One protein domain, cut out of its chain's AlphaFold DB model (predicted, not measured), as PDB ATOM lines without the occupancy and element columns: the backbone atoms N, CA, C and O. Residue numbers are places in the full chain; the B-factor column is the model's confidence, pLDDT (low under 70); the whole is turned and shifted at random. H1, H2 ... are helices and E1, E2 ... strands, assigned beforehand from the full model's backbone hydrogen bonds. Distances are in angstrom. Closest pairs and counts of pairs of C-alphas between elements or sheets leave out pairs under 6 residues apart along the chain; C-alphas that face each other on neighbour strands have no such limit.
ATOM      1  N   LEU A 238     106.855  83.872 148.862       63.84
ATOM      2  CA  LEU A 238     108.234  83.434 149.052       63.84
ATOM      3  C   LEU A 238     108.604  82.294 148.102       63.84
ATOM      4  O   LEU A 238     109.702  82.280 147.552       63.84
ATOM      5  N   ALA A 239     107.692  81.333 147.923       68.38
ATOM      6  CA  ALA A 239     107.902  80.165 147.074       68.38
ATOM      7  C   ALA A 239     106.594  79.452 146.710       68.38
ATOM      8  O   ALA A 239     105.527  79.742 147.253       68.38
ATOM      9  N   GLU A 240     106.711  78.474 145.815       68.69
ATOM     10  CA  GLU A 240     105.692  77.475 145.510       68.69
ATOM     11  C   GLU A 240     106.152  76.116 146.045       68.69
ATOM     12  O   GLU A 240     107.295  75.715 145.812       68.69
ATOM     13  N   ALA A 241     105.280  75.414 146.765       67.56
ATOM     14  CA  ALA A 241     105.467  74.013 147.110       67.56
ATOM     15  C   ALA A 241     104.712  73.155 146.088       67.56
ATOM     16  O   ALA A 241     103.502  73.316 145.906       67.56
ATOM     17  N   ASN A 242     105.429  72.268 145.402       64.31
ATOM     18  CA  ASN A 242     104.872  71.455 144.324       64.31
ATOM     19  C   ASN A 242     103.950  70.358 144.863       64.31
ATOM     20  O   ASN A 242     104.113  69.885 145.988       64.31
ATOM     21  N   ALA A 243     103.012  69.912 144.028       56.97
ATOM     22  CA  ALA A 243     102.122  68.810 144.368       56.97
ATOM     23  C   ALA A 243     102.910  67.566 144.821       56.97
ATOM     24  O   ALA A 243     103.886  67.165 144.183       56.97
ATOM     25  N   GLY A 244     102.494  66.963 145.934       60.03
ATOM     26  CA  GLY A 244     103.150  65.797 146.527       60.03
ATOM     27  C   GLY A 244     104.435  66.079 147.313       60.03
ATOM     28  O   GLY A 244     104.950  65.145 147.930       60.03
ATOM     29  N   GLN A 245     104.945  67.318 147.333       70.81
ATOM     30  CA  GLN A 245     106.121  67.698 148.121       70.81
ATOM     31  C   GLN A 245     105.844  67.554 149.625       70.81
ATOM     32  O   GLN A 245     104.743  67.831 150.100       70.81
ATOM     33  N   LEU A 246     106.847  67.128 150.392       72.56
ATOM     34  CA  LEU A 246     106.769  67.093 151.852       72.56
ATOM     35  C   LEU A 246     107.176  68.444 152.435       72.56
ATOM     36  O   LEU A 246     108.175  69.033 152.018       72.56
ATOM     37  N   VAL A 247     106.417  68.901 153.425       82.19
ATOM     38  CA  VAL A 247     106.670  70.135 154.165       82.19
ATOM     39  C   VAL A 247     106.672  69.843 155.660       82.19
ATOM     40  O   VAL A 247     105.883  69.031 156.148       82.19
ATOM     41  N   ARG A 248     107.570  70.482 156.406       84.12
ATOM     42  CA  ARG A 248     107.590  70.373 157.868       84.12
ATOM     43  C   ARG A 248     106.699  71.462 158.446       84.12
ATOM     44  O   ARG A 248     106.918  72.629 158.150       84.12
ATOM     45  N   ILE A 249     105.703  71.096 159.244       86.12
ATOM     46  CA  ILE A 249     104.833  72.048 159.937       86.12
ATOM     47  C   ILE A 249     105.521  72.441 161.242       86.12
ATOM     48  O   ILE A 249     105.780  71.599 162.100       86.12
ATOM     49  N   THR A 250     105.816  73.727 161.395       83.00
ATOM     50  CA  THR A 250     106.426  74.272 162.614       83.00
ATOM     51  C   THR A 250     105.405  74.956 163.510       83.00
ATOM     52  O   THR A 250     105.579  74.978 164.724       83.00
ATOM     53  N   GLU A 251     104.331  75.492 162.932       81.81
ATOM     54  CA  GLU A 251     103.281  76.196 163.666       81.81
ATOM     55  C   GLU A 251     101.936  76.073 162.938       81.81
ATOM     56  O   GLU A 251     101.885  75.918 161.717       81.81
ATOM     57  N   ARG A 252     100.833  76.160 163.686       79.94
ATOM     58  CA  ARG A 252      99.470  76.227 163.153       79.94
ATOM     59  C   ARG A 252      98.756  77.445 163.724       79.94
ATOM     60  O   ARG A 252      98.662  77.572 164.941       79.94
ATOM     61  N   GLN A 253      98.152  78.248 162.854       73.62
ATOM     62  CA  GLN A 253      97.221  79.306 163.238       73.62
ATOM     63  C   GLN A 253      96.014  79.286 162.298       73.62
ATOM     64  O   GLN A 253      96.162  79.409 161.087       73.62
ATOM     65  N   ASP A 254      94.810  79.121 162.846       72.50
ATOM     66  CA  ASP A 254      93.557  79.074 162.080       72.50
ATOM     67  C   ASP A 254      93.577  78.071 160.899       72.50
ATOM     68  O   ASP A 254      93.646  76.852 161.106       72.50
ATOM     69  N   ASP A 255      93.477  78.589 159.668       71.38
ATOM     70  CA  ASP A 255      93.526  77.867 158.388       71.38
ATOM     71  C   ASP A 255      94.917  77.934 157.729       71.38
ATOM     72  O   ASP A 255      95.055  77.674 156.530       71.38
ATOM     73  N   TRP A 256      95.953  78.256 158.507       78.50
ATOM     74  CA  TRP A 256      97.332  78.406 158.057       78.50
ATOM     75  C   TRP A 256      98.314  77.541 158.852       78.50
ATOM     76  O   TRP A 256      98.199  77.362 160.067       78.50
ATOM     77  N   TYR A 257      99.315  77.030 158.143       84.44
ATOM     78  CA  TYR A 257     100.489  76.383 158.709       84.44
ATOM     79  C   TYR A 257     101.733  77.196 158.395       84.44
ATOM     80  O   TYR A 257     101.921  77.609 157.250       84.44
ATOM     81  N   LEU A 258     102.605  77.372 159.383       85.44
ATOM     82  CA  LEU A 258     103.982  77.757 159.124       85.44
ATOM     83  C   LEU A 258     104.684  76.495 158.676       85.44
ATOM     84  O   LEU A 258     104.730  75.508 159.416       85.44
ATOM     85  N   VAL A 259     105.167  76.523 157.445       87.06
ATOM     86  CA  VAL A 259     105.855  75.395 156.849       87.06
ATOM     87  C   VAL A 259     107.296  75.736 156.560       87.06
ATOM     88  O   VAL A 259     107.629  76.853 156.166       87.06
ATOM     89  N   GLU A 260     108.133  74.733 156.740       85.12
ATOM     90  CA  GLU A 260     109.535  74.754 156.397       85.12
ATOM     91  C   GLU A 260     109.782  73.826 155.199       85.12
ATOM     92  O   GLU A 260     109.375  72.657 155.194       85.12
ATOM     93  N   LEU A 261     110.447  74.364 154.174       79.25
ATOM     94  CA  LEU A 261     110.870  73.642 152.979       79.25
ATOM     95  C   LEU A 261     112.383  73.447 152.949       79.25
ATOM     96  O   LEU A 261     113.150  74.386 153.165       79.25
ATOM     97  N   SER A 262     112.810  72.260 152.521       71.44
ATOM     98  CA  SER A 262     114.213  71.908 152.270       71.44
ATOM     99  C   SER A 262     114.771  72.525 150.974       71.44
ATOM    100  O   SER A 262     115.416  71.837 150.187       71.44
ATOM    101  N   GLN A 263     114.496  73.805 150.710       71.31
ATOM    102  CA  GLN A 263     114.995  74.534 149.540       71.31
ATOM    103  C   GLN A 263     115.520  75.919 149.924       71.31
ATOM    104  O   GLN A 263     115.003  76.548 150.843       71.31
ATOM    105  N   SER A 264     116.534  76.391 149.196       73.12
ATOM    106  CA  SER A 264     117.168  77.695 149.414       73.12
ATOM    107  C   SER A 264     116.307  78.840 148.876       73.12
ATOM    108  O   SER A 264     115.776  78.752 147.765       73.12
ATOM    109  N   LEU A 265     116.215  79.943 149.620       74.12
ATOM    110  CA  LEU A 265     115.577  81.165 149.129       74.12
ATOM    111  C   LEU A 265     116.449  81.785 148.030       74.12
ATOM    112  O   LEU A 265     117.675  81.818 148.145       74.12
ATOM    113  N   THR A 266     115.832  82.294 146.964       75.00
ATOM    114  CA  THR A 266     116.533  83.114 145.966       75.00
ATOM    115  C   THR A 266     115.884  84.482 145.870       75.00
ATOM    116  O   THR A 266     114.662  84.606 145.949       75.00
ATOM    117  N   GLY A 267     116.698  85.515 145.696       75.31
ATOM    118  CA  GLY A 267     116.206  86.882 145.596       75.31
ATOM    119  C   GLY A 267     117.235  87.822 144.995       75.31
ATOM    120  O   GLY A 267     118.398  87.467 144.825       75.31
ATOM    121  N   TRP A 268     116.780  89.015 144.640       78.38
ATOM    122  CA  TRP A 268     117.592  90.052 144.020       78.38
ATOM    123  C   TRP A 268     118.040  91.080 145.055       78.38
ATOM    124  O   TRP A 268     117.244  91.519 145.882       78.38
ATOM    125  N   VAL A 269     119.306  91.474 144.978       81.81
ATOM    126  CA  VAL A 269     119.931  92.528 145.786       81.81
ATOM    127  C   VAL A 269     120.552  93.549 144.836       81.81
ATOM    128  O   VAL A 269     120.962  93.195 143.725       81.81
ATOM    129  N   ASN A 270     120.576  94.824 145.227       83.56
ATOM    130  CA  ASN A 270     121.260  95.845 144.440       83.56
ATOM    131  C   ASN A 270     122.770  95.596 144.499       83.56
ATOM    132  O   ASN A 270     123.316  95.323 145.564       83.56
ATOM    133  N   ILE A 271     123.460  95.698 143.367       83.75
ATOM    134  CA  ILE A 271     124.906  95.481 143.294       83.75
ATOM    135  C   ILE A 271     125.691  96.454 144.193       83.75
ATOM    136  O   ILE A 271     126.787  96.119 144.630       83.75
ATOM    137  N   THR A 272     125.123  97.625 144.517       85.12
ATOM    138  CA  THR A 272     125.700  98.584 145.478       85.12
ATOM    139  C   THR A 272     125.749  98.058 146.906       85.12
ATOM    140  O   THR A 272     126.555  98.533 147.700       85.12
ATOM    141  N   ASP A 273     124.908  97.077 147.224       85.75
ATOM    142  CA  ASP A 273     124.787  96.492 148.555       85.75
ATOM    143  C   ASP A 273     125.667  95.237 148.685       85.75
ATOM    144  O   ASP A 273     125.489  94.448 149.606       85.75
ATOM    145  N   ILE A 274     126.604  95.008 147.758       85.81
ATOM    146  CA  ILE A 274     127.565  93.902 147.801       85.81
ATOM    147  C   ILE A 274     128.916  94.423 148.303       85.81
ATOM    148  O   ILE A 274     129.556  95.242 147.650       85.81
ATOM    149  N   GLU A 275     129.376  93.914 149.449       85.12
ATOM    150  CA  GLU A 275     130.658  94.299 150.060       85.12
ATOM    151  C   GLU A 275     131.841  93.505 149.490       85.12
ATOM    152  O   GLU A 275     132.942  94.037 149.344       85.12
ATOM    153  N   GLN A 276     131.644  92.214 149.199       80.44
ATOM    154  CA  GLN A 276     132.738  91.332 148.791       80.44
ATOM    155  C   GLN A 276     132.260  90.217 147.860       80.44
ATOM    156  O   GLN A 276     131.245  89.570 148.113       80.44
ATOM    157  N   VAL A 277     133.053  89.930 146.825       79.06
ATOM    158  CA  VAL A 277     132.867  88.781 145.929       79.06
ATOM    159  C   VAL A 277     134.112  87.901 145.993       79.06
ATOM    160  O   VAL A 277     135.231  88.380 145.821       79.06
ATOM    161  N   SER A 278     133.925  86.608 146.248       74.94
ATOM    162  CA  SER A 278     134.991  85.604 146.266       74.94
ATOM    163  C   SER A 278     134.539  84.369 145.490       74.94
ATOM    164  O   SER A 278     133.983  83.423 146.053       74.94
ATOM    165  N   GLY A 279     134.769  84.374 144.175       74.81
ATOM    166  CA  GLY A 279     134.266  83.331 143.278       74.81
ATOM    167  C   GLY A 279     132.730  83.359 143.194       74.81
ATOM    168  O   GLY A 279     132.168  84.444 143.070       74.81
ATOM    169  N   PRO A 280     132.023  82.213 143.277       76.00
ATOM    170  CA  PRO A 280     130.557  82.183 143.242       76.00
ATOM    171  C   PRO A 280     129.906  82.698 144.536       76.00
ATOM    172  O   PRO A 280     128.681  82.720 144.621       76.00
ATOM    173  N   ASN A 281     130.698  83.067 145.547       83.31
ATOM    174  CA  ASN A 281     130.210  83.510 146.845       83.31
ATOM    175  C   ASN A 281     130.253  85.034 146.975       83.31
ATOM    176  O   ASN A 281     131.227  85.679 146.579       83.31
ATOM    177  N   VAL A 282     129.210  85.592 147.578       85.44
ATOM    178  CA  VAL A 282     128.970  87.025 147.732       85.44
ATOM    179  C   VAL A 282     128.648  87.330 149.190       85.44
ATOM    180  O   VAL A 282     127.922  86.576 149.841       85.44
ATOM    181  N   ARG A 283     129.179  88.444 149.696       85.56
ATOM    182  CA  ARG A 283     128.781  89.064 150.963       85.56
ATOM    183  C   ARG A 283     128.106  90.394 150.697       85.56
ATOM    184  O   ARG A 283     128.562  91.162 149.849       85.56
ATOM    185  N   VAL A 284     127.041  90.649 151.437       85.69
ATOM    186  CA  VAL A 284     126.232  91.858 151.317       85.69
ATOM    187  C   VAL A 284     126.508  92.826 152.462       85.69
ATOM    188  O   VAL A 284     126.963  92.420 153.531       85.69
ATOM    189  N   ALA A 285     126.238  94.103 152.215       83.12
ATOM    190  CA  ALA A 285     126.326  95.170 153.189       83.12
ATOM    191  C   ALA A 285     125.295  95.003 154.302       83.12
ATOM    192  O   ALA A 285     124.227  94.412 154.125       83.12
ATOM    193  N   GLU A 286     125.617  95.559 155.462       76.94
ATOM    194  CA  GLU A 286     124.688  95.610 156.583       76.94
ATOM    195  C   GLU A 286     123.438  96.422 156.200       76.94
ATOM    196  O   GLU A 286     123.544  97.543 155.701       76.94
ATOM    197  N   GLY A 287     122.252  95.834 156.391       72.06
ATOM    198  CA  GLY A 287     120.978  96.422 155.960       72.06
ATOM    199  C   GLY A 287     120.610  96.175 154.489       72.06
ATOM    200  O   GLY A 287     119.619  96.734 154.017       72.06
ATOM    201  N   ALA A 288     121.367  95.347 153.758       76.75
ATOM    202  CA  ALA A 288     120.999  94.929 152.407       76.75
ATOM    203  C   ALA A 288     119.654  94.187 152.398       76.75
ATOM    204  O   ALA A 288     119.428  93.257 153.175       76.75
ATOM    205  N   VAL A 289     118.769  94.571 151.473       72.38
ATOM    206  CA  VAL A 289     117.410  94.018 151.385       72.38
ATOM    207  C   VAL A 289     117.309  93.024 150.234       72.38
ATOM    208  O   VAL A 289     117.483  93.384 149.068       72.38
ATOM    209  N   LEU A 290     116.942  91.783 150.556       73.69
ATOM    210  CA  LEU A 290     116.636  90.755 149.564       73.69
ATOM    211  C   LEU A 290     115.224  90.950 148.983       73.69
ATOM    212  O   LEU A 290     114.234  91.016 149.704       73.69
ATOM    213  N   ARG A 291     115.093  91.002 147.657       71.62
ATOM    214  CA  ARG A 291     113.791  91.093 146.974       71.62
ATOM    215  C   ARG A 291     113.442  89.755 146.325       71.62
ATOM    216  O   ARG A 291     114.056  89.383 145.325       71.62
ATOM    217  N   SER A 292     112.479  89.013 146.881       61.88
ATOM    218  CA  SER A 292     111.982  87.762 146.285       61.88
ATOM    219  C   SER A 292     110.688  87.991 145.498       61.88
ATOM    220  O   SER A 292     109.797  88.710 145.945       61.88
ATOM    221  N   GLY A 293     110.554  87.357 144.332       53.41
ATOM    222  CA  GLY A 293     109.337  87.418 143.526       53.41
ATOM    223  C   GLY A 293     109.409  86.529 142.284       53.41
ATOM    224  O   GLY A 293     110.470  86.366 141.685       53.41
ATOM    225  N   VAL A 294     108.263  85.951 141.909       44.16
ATOM    226  CA  VAL A 294     108.079  85.124 140.696       44.16
ATOM    227  C   VAL A 294     108.006  85.994 139.425       44.16
ATOM    228  O   VAL A 294     108.207  85.505 138.315       44.16
ATOM    229  N   ALA A 295     107.759  87.299 139.579       39.06
ATOM    230  CA  ALA A 295     107.721  88.285 138.504       39.06
ATOM    231  C   ALA A 295     108.932  89.228 138.573       39.06
ATOM    232  O   ALA A 295     109.528  89.411 139.632       39.06
ATOM    233  N   SER A 296     109.294  89.778 137.413       42.97
ATOM    234  CA  SER A 296     110.514  90.543 137.138       42.97
ATOM    235  C   SER A 296     110.954  91.522 138.242       42.97
ATOM    236  O   SER A 296     110.138  92.139 138.923       42.97
ATOM    237  N   VAL A 297     112.274  91.713 138.351       42.44
ATOM    238  CA  VAL A 297     113.002  92.481 139.388       42.44
ATOM    239  C   VAL A 297     112.435  93.881 139.682       42.44
ATOM    240  O   VAL A 297     112.633  94.423 140.767       42.44
ATOM    241  N   ARG A 298     111.718  94.486 138.726       42.75
ATOM    242  CA  ARG A 298     111.139  95.832 138.851       42.75
ATOM    243  C   ARG A 298     109.833  95.882 139.649       42.75
ATOM    244  O   ARG A 298     109.480  96.956 140.122       42.75
ATOM    245  N   GLU A 299     109.146  94.754 139.820       42.78
ATOM    246  CA  GLU A 299     107.803  94.688 140.422       42.78
ATOM    247  C   GLU A 299     107.750  93.853 141.711       42.78
ATOM    248  O   GLU A 299     106.709  93.777 142.364       42.78
ATOM    249  N   SER A 300     108.860  93.229 142.112       44.22
ATOM    250  CA  SER A 300     108.923  92.462 143.356       44.22
ATOM    251  C   SER A 300     108.917  93.394 144.571       44.22
ATOM    252  O   SER A 300     109.879  94.142 144.792       44.22
ATOM    253  N   SER A 301     107.858  93.323 145.378       42.94
ATOM    254  CA  SER A 301     107.825  93.917 146.718       42.94
ATOM    255  C   SER A 301     108.975  93.365 147.572       42.94
ATOM    256  O   SER A 301     109.272  92.171 147.487       42.94
ATOM    257  N   PRO A 302     109.633  94.194 148.400       49.22
ATOM    258  CA  PRO A 302     110.706  93.726 149.267       49.22
ATOM    259  C   PRO A 302     110.167  92.686 150.255       49.22
ATOM    260  O   PRO A 302     109.194  92.938 150.968       49.22
ATOM    261  N   VAL A 303     110.816  91.526 150.310       52.78
ATOM    262  CA  VAL A 303     110.683  90.612 151.442       52.78
ATOM    263  C   VAL A 303     111.793  90.999 152.385       52.78
ATOM    264  O   VAL A 303     112.947  90.656 152.166       52.78
ATOM    265  N   VAL A 304     111.461  91.802 153.388       51.75
ATOM    266  CA  VAL A 304     112.454  92.260 154.357       51.75
ATOM    267  C   VAL A 304     112.848  91.073 155.237       51.75
ATOM    268  O   VAL A 304     112.241  90.810 156.268       51.75
ATOM    269  N   THR A 305     113.831  90.314 154.772       57.56
ATOM    270  CA  THR A 305     114.687  89.457 155.585       57.56
ATOM    271  C   THR A 305     116.030  90.161 155.689       57.56
ATOM    272  O   THR A 305     116.669  90.380 154.657       57.56
ATOM    273  N   ASP A 306     116.437  90.515 156.907       59.88
ATOM    274  CA  ASP A 306     117.785  91.006 157.183       59.88
ATOM    275  C   ASP A 306     118.790  89.895 156.858       59.88
ATOM    276  O   ASP A 306     118.698  88.778 157.374       59.88
ATOM    277  N   LEU A 307     119.724  90.186 155.952       67.56
ATOM    278  CA  LEU A 307     120.823  89.285 155.623       67.56
ATOM    279  C   LEU A 307     121.923  89.453 156.681       67.56
ATOM    280  O   LEU A 307     122.376  90.567 156.938       67.56
ATOM    281  N   ASP A 308     122.364  88.351 157.290       67.50
ATOM    282  CA  ASP A 308     123.493  88.380 158.226       67.50
ATOM    283  C   ASP A 308     124.786  88.692 157.456       67.50
ATOM    284  O   ASP A 308     125.135  88.009 156.488       67.50
ATOM    285  N   LYS A 309     125.525  89.710 157.912       66.88
ATOM    286  CA  LYS A 309     126.796  90.166 157.327       66.88
ATOM    287  C   LYS A 309     127.844  89.052 157.229       66.88
ATOM    288  O   LYS A 309     128.714  89.076 156.356       66.88
ATOM    289  N   ASN A 310     127.769  88.053 158.107       68.75
ATOM    290  CA  ASN A 310     128.696  86.925 158.111       68.75
ATOM    291  C   ASN A 310     128.266  85.764 157.202       68.75
ATOM    292  O   ASN A 310     129.032  84.810 157.031       68.75
ATOM    293  N   GLN A 311     127.082  85.830 156.586       74.88
ATOM    294  CA  GLN A 311     126.584  84.771 155.720       74.88
ATOM    295  C   GLN A 311     127.225  84.846 154.326       74.88
ATOM    296  O   GLN A 311     127.203  85.870 153.646       74.88
ATOM    297  N   SER A 312     127.798  83.727 153.879       77.50
ATOM    298  CA  SER A 312     128.267  83.577 152.500       77.50
ATOM    299  C   SER A 312     127.093  83.172 151.610       77.50
ATOM    300  O   SER A 312     126.578  82.060 151.740       77.50
ATOM    301  N   LEU A 313     126.681  84.055 150.700       85.88
ATOM    302  CA  LEU A 313     125.574  83.831 149.765       85.88
ATOM    303  C   LEU A 313     126.100  83.359 148.413       85.88
ATOM    304  O   LEU A 313     127.204  83.726 148.022       85.88
ATOM    305  N   LYS A 314     125.319  82.573 147.669       85.50
ATOM    306  CA  LYS A 314     125.728  82.110 146.336       85.50
ATOM    307  C   LYS A 314     125.157  83.017 145.251       85.50
ATOM    308  O   LYS A 314     123.947  83.210 145.194       85.50
ATOM    309  N   LEU A 315     126.004  83.513 144.357       83.31
ATOM    310  CA  LEU A 315     125.579  84.226 143.159       83.31
ATOM    311  C   LEU A 315     124.929  83.252 142.171       83.31
ATOM    312  O   LEU A 315     125.514  82.230 141.808       83.31
ATOM    313  N   VAL A 316     123.709  83.571 141.758       82.69
ATOM    314  CA  VAL A 316     122.913  82.790 140.806       82.69
ATOM    315  C   VAL A 316     122.882  83.471 139.444       82.69
ATOM    316  O   VAL A 316     122.997  82.786 138.434       82.69
ATOM    317  N   ASP A 317     122.710  84.793 139.418       78.50
ATOM    318  CA  ASP A 317     122.559  85.576 138.188       78.50
ATOM    319  C   ASP A 317     122.991  87.040 138.402       78.50
ATOM    320  O   ASP A 317     123.015  87.525 139.536       78.50
ATOM    321  N   LEU A 318     123.313  87.745 137.319       77.25
ATOM    322  CA  LEU A 318     123.733  89.149 137.295       77.25
ATOM    323  C   LEU A 318     123.008  89.887 136.168       77.25
ATOM    324  O   LEU A 318     123.177  89.570 134.994       77.25
ATOM    325  N   ALA A 319     122.240  90.913 136.526       72.12
ATOM    326  CA  ALA A 319     121.526  91.774 135.592       72.12
ATOM    327  C   ALA A 319     121.531  93.213 136.123       72.12
ATOM    328  O   ALA A 319     120.692  93.567 136.949       72.12
ATOM    329  N   GLU A 320     122.480  94.039 135.673       73.62
ATOM    330  CA  GLU A 320     122.710  95.383 136.224       73.62
ATOM    331  C   GLU A 320     121.419  96.233 136.339       73.62
ATOM    332  O   GLU A 320     120.628  96.287 135.391       73.62
ATOM    333  N   PRO A 321     121.179  96.916 137.483       77.56
ATOM    334  CA  PRO A 321     122.031  97.034 138.680       77.56
ATOM    335  C   PRO A 321     121.812  95.929 139.737       77.56
ATOM    336  O   PRO A 321     122.082  96.137 140.916       77.56
ATOM    337  N   TRP A 322     121.283  94.768 139.361       80.81
ATOM    338  CA  TRP A 322     120.836  93.729 140.290       80.81
ATOM    339  C   TRP A 322     121.681  92.458 140.217       80.81
ATOM    340  O   TRP A 322     122.082  92.002 139.147       80.81
ATOM    341  N   ALA A 323     121.886  91.835 141.371       80.75
ATOM    342  CA  ALA A 323     122.475  90.510 141.497       80.75
ATOM    343  C   ALA A 323     121.459  89.560 142.133       80.75
ATOM    344  O   ALA A 323     120.853  89.881 143.157       80.75
ATOM    345  N   LYS A 324     121.263  88.385 141.534       82.00
ATOM    346  CA  LYS A 324     120.420  87.332 142.095       82.00
ATOM    347  C   LYS A 324     121.269  86.440 142.981       82.00
ATOM    348  O   LYS A 324     122.210  85.804 142.508       82.00
ATOM    349  N   LEU A 325     120.907  86.358 144.250       83.12
ATOM    350  CA  LEU A 325     121.606  85.582 145.262       83.12
ATOM    351  C   LEU A 325     120.725  84.429 145.749       83.12
ATOM    352  O   LEU A 325     119.495  84.517 145.751       83.12
ATOM    353  N   SER A 326     121.363  83.340 146.168       82.88
ATOM    354  CA  SER A 326     120.742  82.227 146.878       82.88
ATOM    355  C   SER A 326     121.207  82.228 148.329       82.88
ATOM    356  O   SER A 326     122.410  82.208 148.606       82.88
ATOM    357  N   VAL A 327     120.233  82.255 149.237       80.81
ATOM    358  CA  VAL A 327     120.433  82.197 150.682       80.81
ATOM    359  C   VAL A 327     120.359  80.736 151.131       80.81
ATOM    360  O   VAL A 327     119.322  80.092 150.931       80.81
ATOM    361  N   PRO A 328     121.435  80.181 151.712       73.94
ATOM    362  CA  PRO A 328     121.432  78.817 152.218       73.94
ATOM    363  C   PRO A 328     120.591  78.715 153.497       73.94
ATOM    364  O   PRO A 328     120.677  79.572 154.374       73.94
ATOM    365  N   GLY A 329     119.816  77.640 153.615       72.81
ATOM    366  CA  GLY A 329     118.932  77.385 154.754       72.81
ATOM    367  C   GLY A 329     117.533  76.965 154.307       72.81
ATOM    368  O   GLY A 329     117.207  77.106 153.125       72.81
ATOM    369  N   PRO A 330     116.728  76.400 155.219       72.50
ATOM    370  CA  PRO A 330     115.367  76.021 154.902       72.50
ATOM    371  C   PRO A 330     114.467  77.260 154.815       72.50
ATOM    372  O   PRO A 330     114.582  78.195 155.609       72.50
ATOM    373  N   LEU A 331     113.566  77.272 153.838       78.69
ATOM    374  CA  LEU A 331     112.623  78.368 153.655       78.69
ATOM    375  C   LEU A 331     111.422  78.185 154.581       78.69
ATOM    376  O   LEU A 331     110.695  77.203 154.441       78.69
ATOM    377  N   THR A 332     111.171  79.158 155.453       81.44
ATOM    378  CA  THR A 332     109.970  79.200 156.294       81.44
ATOM    379  C   THR A 332     108.943  80.185 155.752       81.44
ATOM    380  O   THR A 332     109.283  81.327 155.441       81.44
ATOM    381  N   GLY A 333     107.678  79.782 155.706       81.88
ATOM    382  CA  GLY A 333     106.582  80.702 155.433       81.88
ATOM    383  C   GLY A 333     105.212  80.077 155.643       81.88
ATOM    384  O   GLY A 333     105.071  78.876 155.856       81.88
ATOM    385  N   TRP A 334     104.189  80.915 155.607       81.12
ATOM    386  CA  TRP A 334     102.809  80.540 155.851       81.12
ATOM    387  C   TRP A 334     102.180  79.942 154.602       81.12
ATOM    388  O   TRP A 334     102.234  80.521 153.522       81.12
ATOM    389  N   THR A 335     101.539  78.791 154.742       81.94
ATOM    390  CA  THR A 335     100.784  78.143 153.674       81.94
ATOM    391  C   THR A 335      99.390  77.760 154.166       81.94
ATOM    392  O   THR A 335      99.234  77.391 155.334       81.94
ATOM    393  N   PRO A 336      98.345  77.842 153.332       74.00
ATOM    394  CA  PRO A 336      97.015  77.420 153.746       74.00
ATOM    395  C   PRO A 336      96.943  75.915 154.010       74.00
ATOM    396  O   PRO A 336      97.353  75.105 153.181       74.00
ATOM    397  N   VAL A 337      96.306  75.554 155.121       72.81
ATOM    398  CA  VAL A 337      96.094  74.174 155.592       72.81
ATOM    399  C   VAL A 337      95.448  73.301 154.511       72.81
ATOM    400  O   VAL A 337      95.832  72.157 154.319       72.81
ATOM    401  N   LEU A 338      94.505  73.865 153.754       63.12
ATOM    402  CA  LEU A 338      93.740  73.189 152.695       63.12
ATOM    403  C   LEU A 338      94.571  72.655 151.531       63.12
ATOM    404  O   LEU A 338      94.095  71.818 150.768       63.12
ATOM    405  N   GLY A 339      95.775  73.192 151.364       63.03
ATOM    406  CA  GLY A 339      96.718  72.719 150.369       63.03
ATOM    407  C   GLY A 339      97.470  71.457 150.795       63.03
ATOM    408  O   GLY A 339      98.206  70.904 149.984       63.03
ATOM    409  N   LEU A 340      97.306  71.003 152.041       70.00
ATOM    410  CA  LEU A 340      98.004  69.858 152.614       70.00
ATOM    411  C   LEU A 340      97.002  68.738 152.934       70.00
ATOM    412  O   LEU A 340      95.936  69.013 153.481       70.00
ATOM    413  N   VAL A 341      97.330  67.495 152.576       55.12
ATOM    414  CA  VAL A 341      96.367  66.367 152.561       55.12
ATOM    415  C   VAL A 341      96.678  65.258 153.559       55.12
ATOM    416  O   VAL A 341      95.770  64.646 154.104       55.12
ATOM    417  N   GLU A 342      97.953  65.013 153.852       64.38
ATOM    418  CA  GLU A 342      98.390  63.945 154.757       64.38
ATOM    419  C   GLU A 342      99.272  64.557 155.834       64.38
ATOM    420  O   GLU A 342     100.134  65.373 155.513       64.38
ATOM    421  N   GLN A 343      99.056  64.184 157.096       68.19
ATOM    422  CA  GLN A 343      99.775  64.710 158.256       68.19
ATOM    423  C   GLN A 343     100.310  63.563 159.115       68.19
ATOM    424  O   GLN A 343      99.602  62.586 159.344       68.19
ATOM    425  N   ALA A 344     101.550  63.680 159.593       61.88
ATOM    426  CA  ALA A 344     102.105  62.724 160.548       61.88
ATOM    427  C   ALA A 344     103.103  63.350 161.522       61.88
ATOM    428  O   ALA A 344     103.748  64.366 161.245       61.88
ATOM    429  N   ASP A 345     103.262  62.688 162.665       65.38
ATOM    430  CA  ASP A 345     104.120  63.148 163.755       65.38
ATOM    431  C   ASP A 345     105.611  62.933 163.474       65.38
ATOM    432  O   ASP A 345     106.451  63.569 164.105       65.38
ATOM    433  N   ASN A 346     105.969  62.059 162.527       58.91
ATOM    434  CA  ASN A 346     107.362  61.843 162.151       58.91
ATOM    435  C   ASN A 346     107.537  61.526 160.649       58.91
ATOM    436  O   ASN A 346     106.675  60.919 160.010       58.91
ATOM    437  N   HIS A 347     108.687  61.937 160.098       47.59
ATOM    438  CA  HIS A 347     109.037  61.781 158.680       47.59
ATOM    439  C   HIS A 347     109.086  60.307 158.238       47.59
ATOM    440  O   HIS A 347     108.650  59.972 157.139       47.59
ATOM    441  N   ALA A 348     109.555  59.419 159.122       47.09
ATOM    442  CA  ALA A 348     109.676  57.987 158.859       47.09
ATOM    443  C   ALA A 348     108.315  57.281 158.767       47.09
ATOM    444  O   ALA A 348     108.202  56.288 158.069       47.09
ATOM    445  N   SER A 349     107.277  57.783 159.436       47.41
ATOM    446  CA  SER A 349     105.905  57.284 159.389       47.41
ATOM    447  C   SER A 349     105.202  57.729 158.121       47.41
ATOM    448  O   SER A 349     104.447  56.941 157.585       47.41
ATOM    449  N   LEU A 350     105.478  58.926 157.593       46.88
ATOM    450  CA  LEU A 350     105.005  59.317 156.257       46.88
ATOM    451  C   LEU A 350     105.729  58.539 155.158       46.88
ATOM    452  O   LEU A 350     105.077  58.041 154.252       46.88
ATOM    453  N   GLN A 351     107.050  58.359 155.267       45.69
ATOM    454  CA  GLN A 351     107.795  57.471 154.367       45.69
ATOM    455  C   GLN A 351     107.353  56.009 154.483       45.69
ATOM    456  O   GLN A 351     107.335  55.323 153.470       45.69
ATOM    457  N   ARG A 352     106.971  55.543 155.679       42.94
ATOM    458  CA  ARG A 352     106.482  54.179 155.917       42.94
ATOM    459  C   ARG A 352     105.012  54.004 155.541       42.94
ATOM    460  O   ARG A 352     104.709  52.968 155.004       42.94
ATOM    461  N   ILE A 353     104.124  54.989 155.706       43.56
ATOM    462  CA  ILE A 353     102.763  54.980 155.125       43.56
ATOM    463  C   ILE A 353     102.865  55.002 153.603       43.56
ATOM    464  O   ILE A 353     102.155  54.268 152.935       43.56
TER     465      ILE A 353
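Overview. This is residues 238 to 353 of the 543 residues of an uncharacterized protein of Gammaproteobacteria bacterium (UniProt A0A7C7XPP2). Two small lobes of strands stand end to end, joined by two short crossing stretches of chain, E3 to E4 and E8 to E9; one lobe is a strongly twisted, curled sheet of five strands, not closed into a barrel, and the other is a twisted sheet of three strands with E10 and H1 at its far end. E1 lies near the waist, and the long unnamed stretch 285 to 312 loops out from the five-stranded lobe. The printed part has 116 residues, with ten named strands, E1 to E10, followed by one named helix, H1. The sheets run E4 E8 E7 E6 E5 and E2 E3 E9, both antiparallel, and the class is mostly strand. The whole is loose, with a radius of gyration of the C-alphas of 16.6 A, and elongated, spanning 48 by 28 by 22 A.

Arrangement. The larger sheet holds, strand beside strand, E4, residues 265 to 270, E8, 322 to 327, E7, 313 to 319, E6, 281 to 284, and E5, 274 to 278. E5 E6 E7 E8 form a meander, each strand the antiparallel neighbour of the one before. From edge to edge the strands' lines turn by 117 degrees. N 267 and O 325 of E4 and E8 are 3.0 A apart, within hydrogen-bond range, as are N 316 and O 324 of E7 and E8, at 2.8 A. The pairing of E7 is staggered: residues 313 to 314 pair with E6, where N 313 and O 282 are 2.9 A apart, and 314 to 319 with E8. In the hairpin E5 and E6, N 283 and O 276 are 2.8 A apart. In the smaller sheet E3, residues 256 to 261, is the inner strand between E2, 246 to 253, and E9, 331 to 336. N 250 and O 258 of the hairpin E2 and E3 are 2.9 A apart; N 259 and O 333 of E3 and E9 are 2.8 A apart. The closest C-alphas of E4 and E9, Leu 265 and Leu 331, are 6.1 A apart. E1, residues 238 to 241, pairs with no named strand; its closest C-alpha to E9, Leu 238, is 7.1 A from that of Gly 333. E10, residues 340 to 344, also pairs with no named strand and is near E2. H1, residues 347 to 353, only just grazes the smaller sheet, with 5 pairs of C-alphas within 10 A; each of its O i to N i+4 pairs is within hydrogen-bond range.

Along the chain. E1 begins at C-alpha 238, (108.234, 83.434, 149.052). E2 is 19.2 A long and bends by 71 degrees at residue 250. E7 is 16.7 A long and E4 16.4 A. H1 is 9.9 A long and ends at C-alpha 353, (102.763, 54.980, 155.125).

Size, cuts and confidence. The two C-alphas farthest apart, Thr 272 and Ile 353, are 50.2 A apart. The printed part has no cut, and its one long link is E6 to E7, 28 residues. The mean pLDDT of the printed part is 70.6; under 70 are residues 238 to 244, 292 to 310, 338 to 339 and 341 to 353.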